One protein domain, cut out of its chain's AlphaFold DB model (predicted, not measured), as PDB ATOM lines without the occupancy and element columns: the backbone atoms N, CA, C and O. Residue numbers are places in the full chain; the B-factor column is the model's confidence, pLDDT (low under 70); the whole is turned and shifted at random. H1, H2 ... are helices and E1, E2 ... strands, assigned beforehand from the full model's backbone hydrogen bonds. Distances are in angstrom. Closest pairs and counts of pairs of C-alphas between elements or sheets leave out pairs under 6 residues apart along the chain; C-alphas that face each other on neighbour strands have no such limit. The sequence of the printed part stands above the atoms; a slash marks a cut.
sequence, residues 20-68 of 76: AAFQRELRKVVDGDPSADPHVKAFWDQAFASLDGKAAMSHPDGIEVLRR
ATOM      1  N   ALA A  20     135.263 177.679 146.255       94.31
ATOM      2  CA  ALA A  20     134.140 177.494 147.174       94.31
ATOM      3  C   ALA A  20     134.336 176.282 148.100       94.31
ATOM      4  O   ALA A  20     134.021 176.355 149.286       94.31
ATOM      5  N   ALA A  21     134.887 175.177 147.577       95.25
ATOM      6  CA  ALA A  21     135.203 174.008 148.394       95.25
ATOM      7  C   ALA A  21     136.298 174.337 149.414       95.25
ATOM      8  O   ALA A  21     136.131 174.056 150.595       95.25
ATOM      9  N   PHE A  22     137.362 175.011 148.978       95.12
ATOM     10  CA  PHE A  22     138.437 175.460 149.855       95.12
ATOM     11  C   PHE A  22     137.927 176.389 150.965       95.12
ATOM     12  O   PHE A  22     138.223 176.158 152.129       95.12
ATOM     13  N   GLN A  23     137.105 177.392 150.636       95.12
ATOM     14  CA  GLN A  23     136.533 178.311 151.629       95.12
ATOM     15  C   GLN A  23     135.659 177.597 152.667       95.12
ATOM     16  O   GLN A  23     135.708 177.941 153.846       95.12
ATOM     17  N   ARG A  24     134.875 176.595 152.248       95.19
ATOM     18  CA  ARG A  24     134.067 175.786 153.166       95.19
ATOM     19  C   ARG A  24     134.943 174.976 154.119       95.19
ATOM     20  O   ARG A  24     134.700 175.008 155.319       95.19
ATOM     21  N   GLU A  25     135.940 174.264 153.598       96.81
ATOM     22  CA  GLU A  25     136.842 173.475 154.446       96.81
ATOM     23  C   GLU A  25     137.671 174.379 155.367       96.81
ATOM     24  O   GLU A  25     137.883 174.043 156.524       96.81
ATOM     25  N   LEU A  26     138.064 175.569 154.908       96.50
ATOM     26  CA  LEU A  26     138.800 176.523 155.730       96.50
ATOM     27  C   LEU A  26     137.972 177.027 156.922       96.50
ATOM     28  O   LEU A  26     138.505 177.135 158.022       96.50
ATOM     29  N   ARG A  27     136.667 177.279 156.739       96.69
ATOM     30  CA  ARG A  27     135.758 177.623 157.851       96.69
ATOM     31  C   ARG A  27     135.676 176.501 158.878       96.69
ATOM     32  O   ARG A  27     135.866 176.759 160.057       96.69
ATOM     33  N   LYS A  28     135.510 175.253 158.428       96.81
ATOM     34  CA  LYS A  28     135.526 174.082 159.321       96.81
ATOM     35  C   LYS A  28     136.802 174.007 160.157       96.81
ATOM     36  O   LYS A  28     136.725 173.759 161.353       96.81
ATOM     37  N   VAL A  29     137.966 174.243 159.541       97.56
ATOM     38  CA  VAL A  29     139.246 174.271 160.268       97.56
ATOM     39  C   VAL A  29     139.235 175.338 161.364       97.56
ATOM     40  O   VAL A  29     139.639 175.050 162.488       97.56
ATOM     41  N   VAL A  30     138.779 176.553 161.050       96.50
ATOM     42  CA  VAL A  30     138.716 177.667 162.012       96.50
ATOM     43  C   VAL A  30     137.717 177.391 163.135       96.50
ATOM     44  O   VAL A  30     138.012 177.684 164.290       96.50
ATOM     45  N   ASP A  31     136.585 176.770 162.817       95.50
ATOM     46  CA  ASP A  31     135.539 176.408 163.779       95.50
ATOM     47  C   ASP A  31     135.899 175.154 164.607       95.50
ATOM     48  O   ASP A  31     135.161 174.775 165.518       95.50
ATOM     49  N   GLY A  32     137.033 174.502 164.318       94.50
ATOM     50  CA  GLY A  32     137.507 173.318 165.037       94.50
ATOM     51  C   GLY A  32     136.774 172.019 164.686       94.50
ATOM     52  O   GLY A  32     136.808 171.070 165.469       94.50
ATOM     53  N   ASP A  33     136.118 171.952 163.526       95.94
ATOM     54  CA  ASP A  33     135.419 170.755 163.056       95.94
ATOM     55  C   ASP A  33     136.434 169.653 162.667       95.94
ATOM     56  O   ASP A  33     137.253 169.845 161.758       95.94
ATOM     57  N   PRO A  34     136.389 168.471 163.315       93.94
ATOM     58  CA  PRO A  34     137.329 167.380 163.060       93.94
ATOM     59  C   PRO A  34     137.164 166.734 161.674       93.94
ATOM     60  O   PRO A  34     138.029 165.967 161.259       93.94
ATOM     61  N   SER A  35     136.072 167.018 160.956       96.00
ATOM     62  CA  SER A  35     135.817 166.527 159.595       96.00
ATOM     63  C   SER A  35     136.444 167.391 158.497       96.00
ATOM     64  O   SER A  35     136.273 167.094 157.310       96.00
ATOM     65  N   ALA A  36     137.134 168.473 158.868       96.06
ATOM     66  CA  ALA A  36     137.802 169.349 157.922       96.06
ATOM     67  C   ALA A  36     138.863 168.603 157.099       96.06
ATOM     68  O   ALA A  36     139.565 167.721 157.601       96.06
ATOM     69  N   ASP A  37     139.015 168.997 155.834       95.19
ATOM     70  CA  ASP A  37     140.066 168.452 154.975       95.19
ATOM     71  C   ASP A  37     141.465 168.637 155.620       95.19
ATOM     72  O   ASP A  37     141.857 169.766 155.951       95.19
ATOM     73  N   PRO A  38     142.255 167.555 155.785       95.31
ATOM     74  CA  PRO A  38     143.532 167.607 156.494       95.31
ATOM     75  C   PRO A  38     144.596 168.442 155.768       95.31
ATOM     76  O   PRO A  38     145.477 169.006 156.418       95.31
ATOM     77  N   HIS A  39     144.526 168.569 154.440       94.62
ATOM     78  CA  HIS A  39     145.440 169.421 153.681       94.62
ATOM     79  C   HIS A  39     145.110 170.900 153.875       94.62
ATOM     80  O   HIS A  39     146.022 171.720 153.994       94.62
ATOM     81  N   VAL A  40     143.822 171.245 153.953       95.75
ATOM     82  CA  VAL A  40     143.391 172.612 154.281       95.75
ATOM     83  C   VAL A  40     143.769 172.960 155.718       95.75
ATOM     84  O   VAL A  40     144.246 174.068 155.961       95.75
ATOM     85  N   LYS A  41     143.659 172.004 156.650       96.81
ATOM     86  CA  LYS A  41     144.148 172.180 158.022       96.81
ATOM     87  C   LYS A  41     145.651 172.464 158.060       96.81
ATOM     88  O   LYS A  41     146.065 173.438 158.677       96.81
ATOM     89  N   ALA A  42     146.461 171.659 157.373       96.38
ATOM     90  CA  ALA A  42     147.910 171.856 157.333       96.38
ATOM     91  C   ALA A  42     148.296 173.211 156.712       96.38
ATOM     92  O   ALA A  42     149.159 173.914 157.237       96.38
ATOM     93  N   PHE A  43     147.622 173.601 155.624       95.50
ATOM     94  CA  PHE A  43     147.770 174.929 155.027       95.50
ATOM     95  C   PHE A  43     147.453 176.037 156.038       95.50
ATOM     96  O   PHE A  43     148.224 176.988 156.180       95.50
ATOM     97  N   TRP A  44     146.327 175.914 156.744       96.50
ATOM     98  CA  TRP A  44     145.891 176.899 157.722       96.50
ATOM     99  C   TRP A  44     146.863 177.017 158.891       96.50
ATOM    100  O   TRP A  44     147.241 178.131 159.230       96.50
ATOM    101  N   ASP A  45     147.322 175.902 159.461       96.06
ATOM    102  CA  ASP A  45     148.273 175.909 160.576       96.06
ATOM    103  C   ASP A  45     149.568 176.655 160.187       96.06
ATOM    104  O   ASP A  45     150.064 177.494 160.942       96.06
ATOM    105  N   GLN A  46     150.081 176.418 158.970       96.44
ATOM    106  CA  GLN A  46     151.260 177.114 158.447       96.44
ATOM    107  C   GLN A  46     151.003 178.614 158.229       96.44
ATOM    108  O   GLN A  46     151.839 179.446 158.591       96.44
ATOM    109  N   ALA A  47     149.862 178.972 157.634       94.06
ATOM    110  CA  ALA A  47     149.499 180.363 157.375       94.06
ATOM    111  C   ALA A  47     149.229 181.140 158.674       94.06
ATOM    112  O   ALA A  47     149.681 182.267 158.841       94.06
ATOM    113  N   PHE A  48     148.526 180.535 159.626       94.81
ATOM    114  CA  PHE A  48     148.208 181.142 160.911       94.81
ATOM    115  C   PHE A  48     149.473 181.404 161.736       94.81
ATOM    116  O   PHE A  48     149.615 182.479 162.324       94.81
ATOM    117  N   ALA A  49     150.429 180.470 161.718       93.75
ATOM    118  CA  ALA A  49     151.731 180.655 162.350       93.75
ATOM    119  C   ALA A  49     152.545 181.787 161.697       93.75
ATOM    120  O   ALA A  49     153.118 182.613 162.408       93.75
ATOM    121  N   SER A  50     152.574 181.871 160.360       92.38
ATOM    122  CA  SER A  50     153.328 182.921 159.653       92.38
ATOM    123  C   SER A  50     152.751 184.325 159.863       92.38
ATOM    124  O   SER A  50     153.488 185.309 159.821       92.38
ATOM    125  N   LEU A  51     151.451 184.418 160.152       89.00
ATOM    126  CA  LEU A  51     150.762 185.659 160.508       89.00
ATOM    127  C   LEU A  51     150.913 186.055 161.992       89.00
ATOM    128  O   LEU A  51     150.342 187.069 162.396       89.00
ATOM    129  N   ASP A  52     151.641 185.273 162.802       92.25
ATOM    130  CA  ASP A  52     151.674 185.362 164.275       92.25
ATOM    131  C   ASP A  52     150.257 185.447 164.881       92.25
ATOM    132  O   ASP A  52     149.946 186.279 165.748       92.25
ATOM    133  N   GLY A  53     149.372 184.585 164.369       90.06
ATOM    134  CA  GLY A  53     147.996 184.455 164.818       90.06
ATOM    135  C   GLY A  53     147.904 184.031 166.287       90.06
ATOM    136  O   GLY A  53     148.704 183.243 166.797       90.06
ATOM    137  N   LYS A  54     146.922 184.588 166.994       93.50
ATOM    138  CA  LYS A  54     146.578 184.264 168.390       93.50
ATOM    139  C   LYS A  54     145.173 183.716 168.522       93.50
ATOM    140  O   LYS A  54     144.951 182.808 169.311       93.50
ATOM    141  N   ALA A  55     144.256 184.241 167.725       93.38
ATOM    142  CA  ALA A  55     142.920 183.698 167.579       93.38
ATOM    143  C   ALA A  55     142.462 183.881 166.135       93.38
ATOM    144  O   ALA A  55     142.928 184.786 165.440       93.38
ATOM    145  N   ALA A  56     141.552 183.027 165.695       95.38
ATOM    146  CA  ALA A  56     140.817 183.221 164.463       95.38
ATOM    147  C   ALA A  56     139.358 182.854 164.680       95.38
ATOM    148  O   ALA A  56     139.049 182.028 165.538       95.38
ATOM    149  N   MET A  57     138.480 183.477 163.905       94.25
ATOM    150  CA  MET A  57     137.052 183.207 163.956       94.25
ATOM    151  C   MET A  57     136.428 183.310 162.570       94.25
ATOM    152  O   MET A  57     136.851 184.118 161.735       94.25
ATOM    153  N   SER A  58     135.411 182.489 162.333       92.50
ATOM    154  CA  SER A  58     134.577 182.588 161.141       92.50
ATOM    155  C   SER A  58     133.658 183.809 161.237       92.50
ATOM    156  O   SER A  58     132.963 184.008 162.231       92.50
ATOM    157  N   HIS A  59     133.635 184.611 160.174       90.75
ATOM    158  CA  HIS A  59     132.750 185.759 159.978       90.75
ATOM    159  C   HIS A  59     131.906 185.531 158.704       90.75
ATOM    160  O   HIS A  59     132.356 184.828 157.788       90.75
ATOM    161  N   PRO A  60     130.691 186.101 158.574       87.06
ATOM    162  CA  PRO A  60     129.889 185.974 157.351       87.06
ATOM    163  C   PRO A  60     130.666 186.274 156.058       87.06
ATOM    164  O   PRO A  60     130.564 185.519 155.086       87.06
ATOM    165  N   ASP A  61     131.532 187.289 156.095       87.62
ATOM    166  CA  ASP A  61     132.328 187.742 154.945       87.62
ATOM    167  C   ASP A  61     133.667 187.008 154.767       87.62
ATOM    168  O   ASP A  61     134.346 187.184 153.753       87.62
ATOM    169  N   GLY A  62     134.078 186.166 155.721       90.56
ATOM    170  CA  GLY A  62     135.390 185.529 155.653       90.56
ATOM    171  C   GLY A  62     135.879 184.938 156.967       90.56
ATOM    172  O   GLY A  62     135.112 184.381 157.742       90.56
ATOM    173  N   ILE A  63     137.187 185.014 157.180       94.12
ATOM    174  CA  ILE A  63     137.844 184.593 158.416       94.12
ATOM    175  C   ILE A  63     138.631 185.783 158.931       94.12
ATOM    176  O   ILE A  63     139.410 186.385 158.189       94.12
ATOM    177  N   GLU A  64     138.435 186.092 160.203       94.50
ATOM    178  CA  GLU A  64     139.167 187.139 160.894       94.50
ATOM    179  C   GLU A  64     140.268 186.519 161.746       94.50
ATOM    180  O   GLU A  64     140.060 185.498 162.401       94.50
ATOM    181  N   VAL A  65     141.452 187.133 161.726       93.94
ATOM    182  CA  VAL A  65     142.626 186.669 162.470       93.94
ATOM    183  C   VAL A  65     143.090 187.770 163.407       93.94
ATOM    184  O   VAL A  65     143.556 188.826 162.975       93.94
ATOM    185  N   LEU A  66     143.029 187.492 164.706       93.19
ATOM    186  CA  LEU A  66     143.713 188.288 165.708       93.19
ATOM    187  C   LEU A  66     145.194 187.915 165.684       93.19
ATOM    188  O   LEU A  66     145.571 186.802 166.047       93.19
ATOM    189  N   ARG A  67     146.035 188.864 165.283       91.62
ATOM    190  CA  ARG A  67     147.493 188.719 165.265       91.62
ATOM    191  C   ARG A  67     148.146 189.525 166.375       91.62
ATOM    192  O   ARG A  67     147.614 190.549 166.809       91.62
ATOM    193  N   ARG A  68     149.344 189.123 166.791       85.06
ATOM    194  CA  ARG A  68     150.181 189.991 167.623       85.06
ATOM    195  C   ARG A  68     150.686 191.157 166.770       85.06
ATOM    196  O   ARG A  68     151.422 190.970 165.809       85.06
TER     197      ARG A  68
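AT A GLANCE: This is residues 20 to 68 of the 76 residues of an uncharacterized protein of Propionibacteriaceae bacterium ES.041 (UniProt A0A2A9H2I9). The model is a small wedge: the helix H2 and a two-stranded hairpin, E1 with E2, make the two arms of a V that join at the tight turn after H2, and the helix H1 sits in the mouth of the V, packing on the first part of H2 and on the hairpin. The printed part has 49 residues, with two named helices and two named strands in the order H1, H2, E1, E2. The sheet is antiparallel, in the order E1 - E2, and the class is mixed, helices and strands. The whole is compact, with a radius of gyration of the C-alphas of 10.2 A, and its rounded outline spans 28 by 23 by 17 A.

HOW THE PARTS SIT: H1, residues 20 to 30, and H2, residues 38 to 50, touch, and H2 does so with residues 40 to 44 alone. Their closest C-alphas are those of Val 29 and Lys 41, 5.8 A apart. Their lines stand at a steep tilt of 65 degrees, and they run the same way. In both H1 and H2 every O i to N i+4 pair is within hydrogen-bond range. E1, residues 53 to 59, and E2, residues 62 to 67, form a hairpin of antiparallel neighbours, with 159 degrees between their directions. N 57 and O 64 are within hydrogen-bond range at 3.0 A, and so are N 66 and O 55 at 2.8 A. The C-alphas of Ala 56 and Val 65 face each other at 4.4 A. H1 has its closest C-alphas to E1 at Arg 27 and Ser 58, 6.1 A apart. Its closest C-alphas to E2 are those of Arg 27 and Ile 63, 7.3 A apart. H2 is near E1, with 5 pairs of C-alphas within 10 A, and near E2, also with 5 pairs; its residues 45 to 50 make these pairs.

IN THESE COORDINATES: H1 begins at C-alpha 20, at (134.140, 177.494, 147.174), and measures 15.5 A from first to last C-alpha. H2 begins at C-alpha 38, at (143.532, 167.607, 156.494), and is 18.5 A long. E1, from Gly 53 to His 59, is 16.0 A long. E2, from Gly 62 to Arg 67, is 15.8 A long and ends at C-alpha 67, at (147.493, 188.719, 165.265).

THE WHOLE: The two C-alphas farthest apart are those of Ala 21 and Arg 68, at 29.1 A. The printed part has no cut. The link from H1 to H2 is short, with 7 residues between them, and the links from H2 to E1 and from E1 to E2 are tight, with 2 residues each. The mean pLDDT of the printed part is 94.1, and no printed residue is under 70.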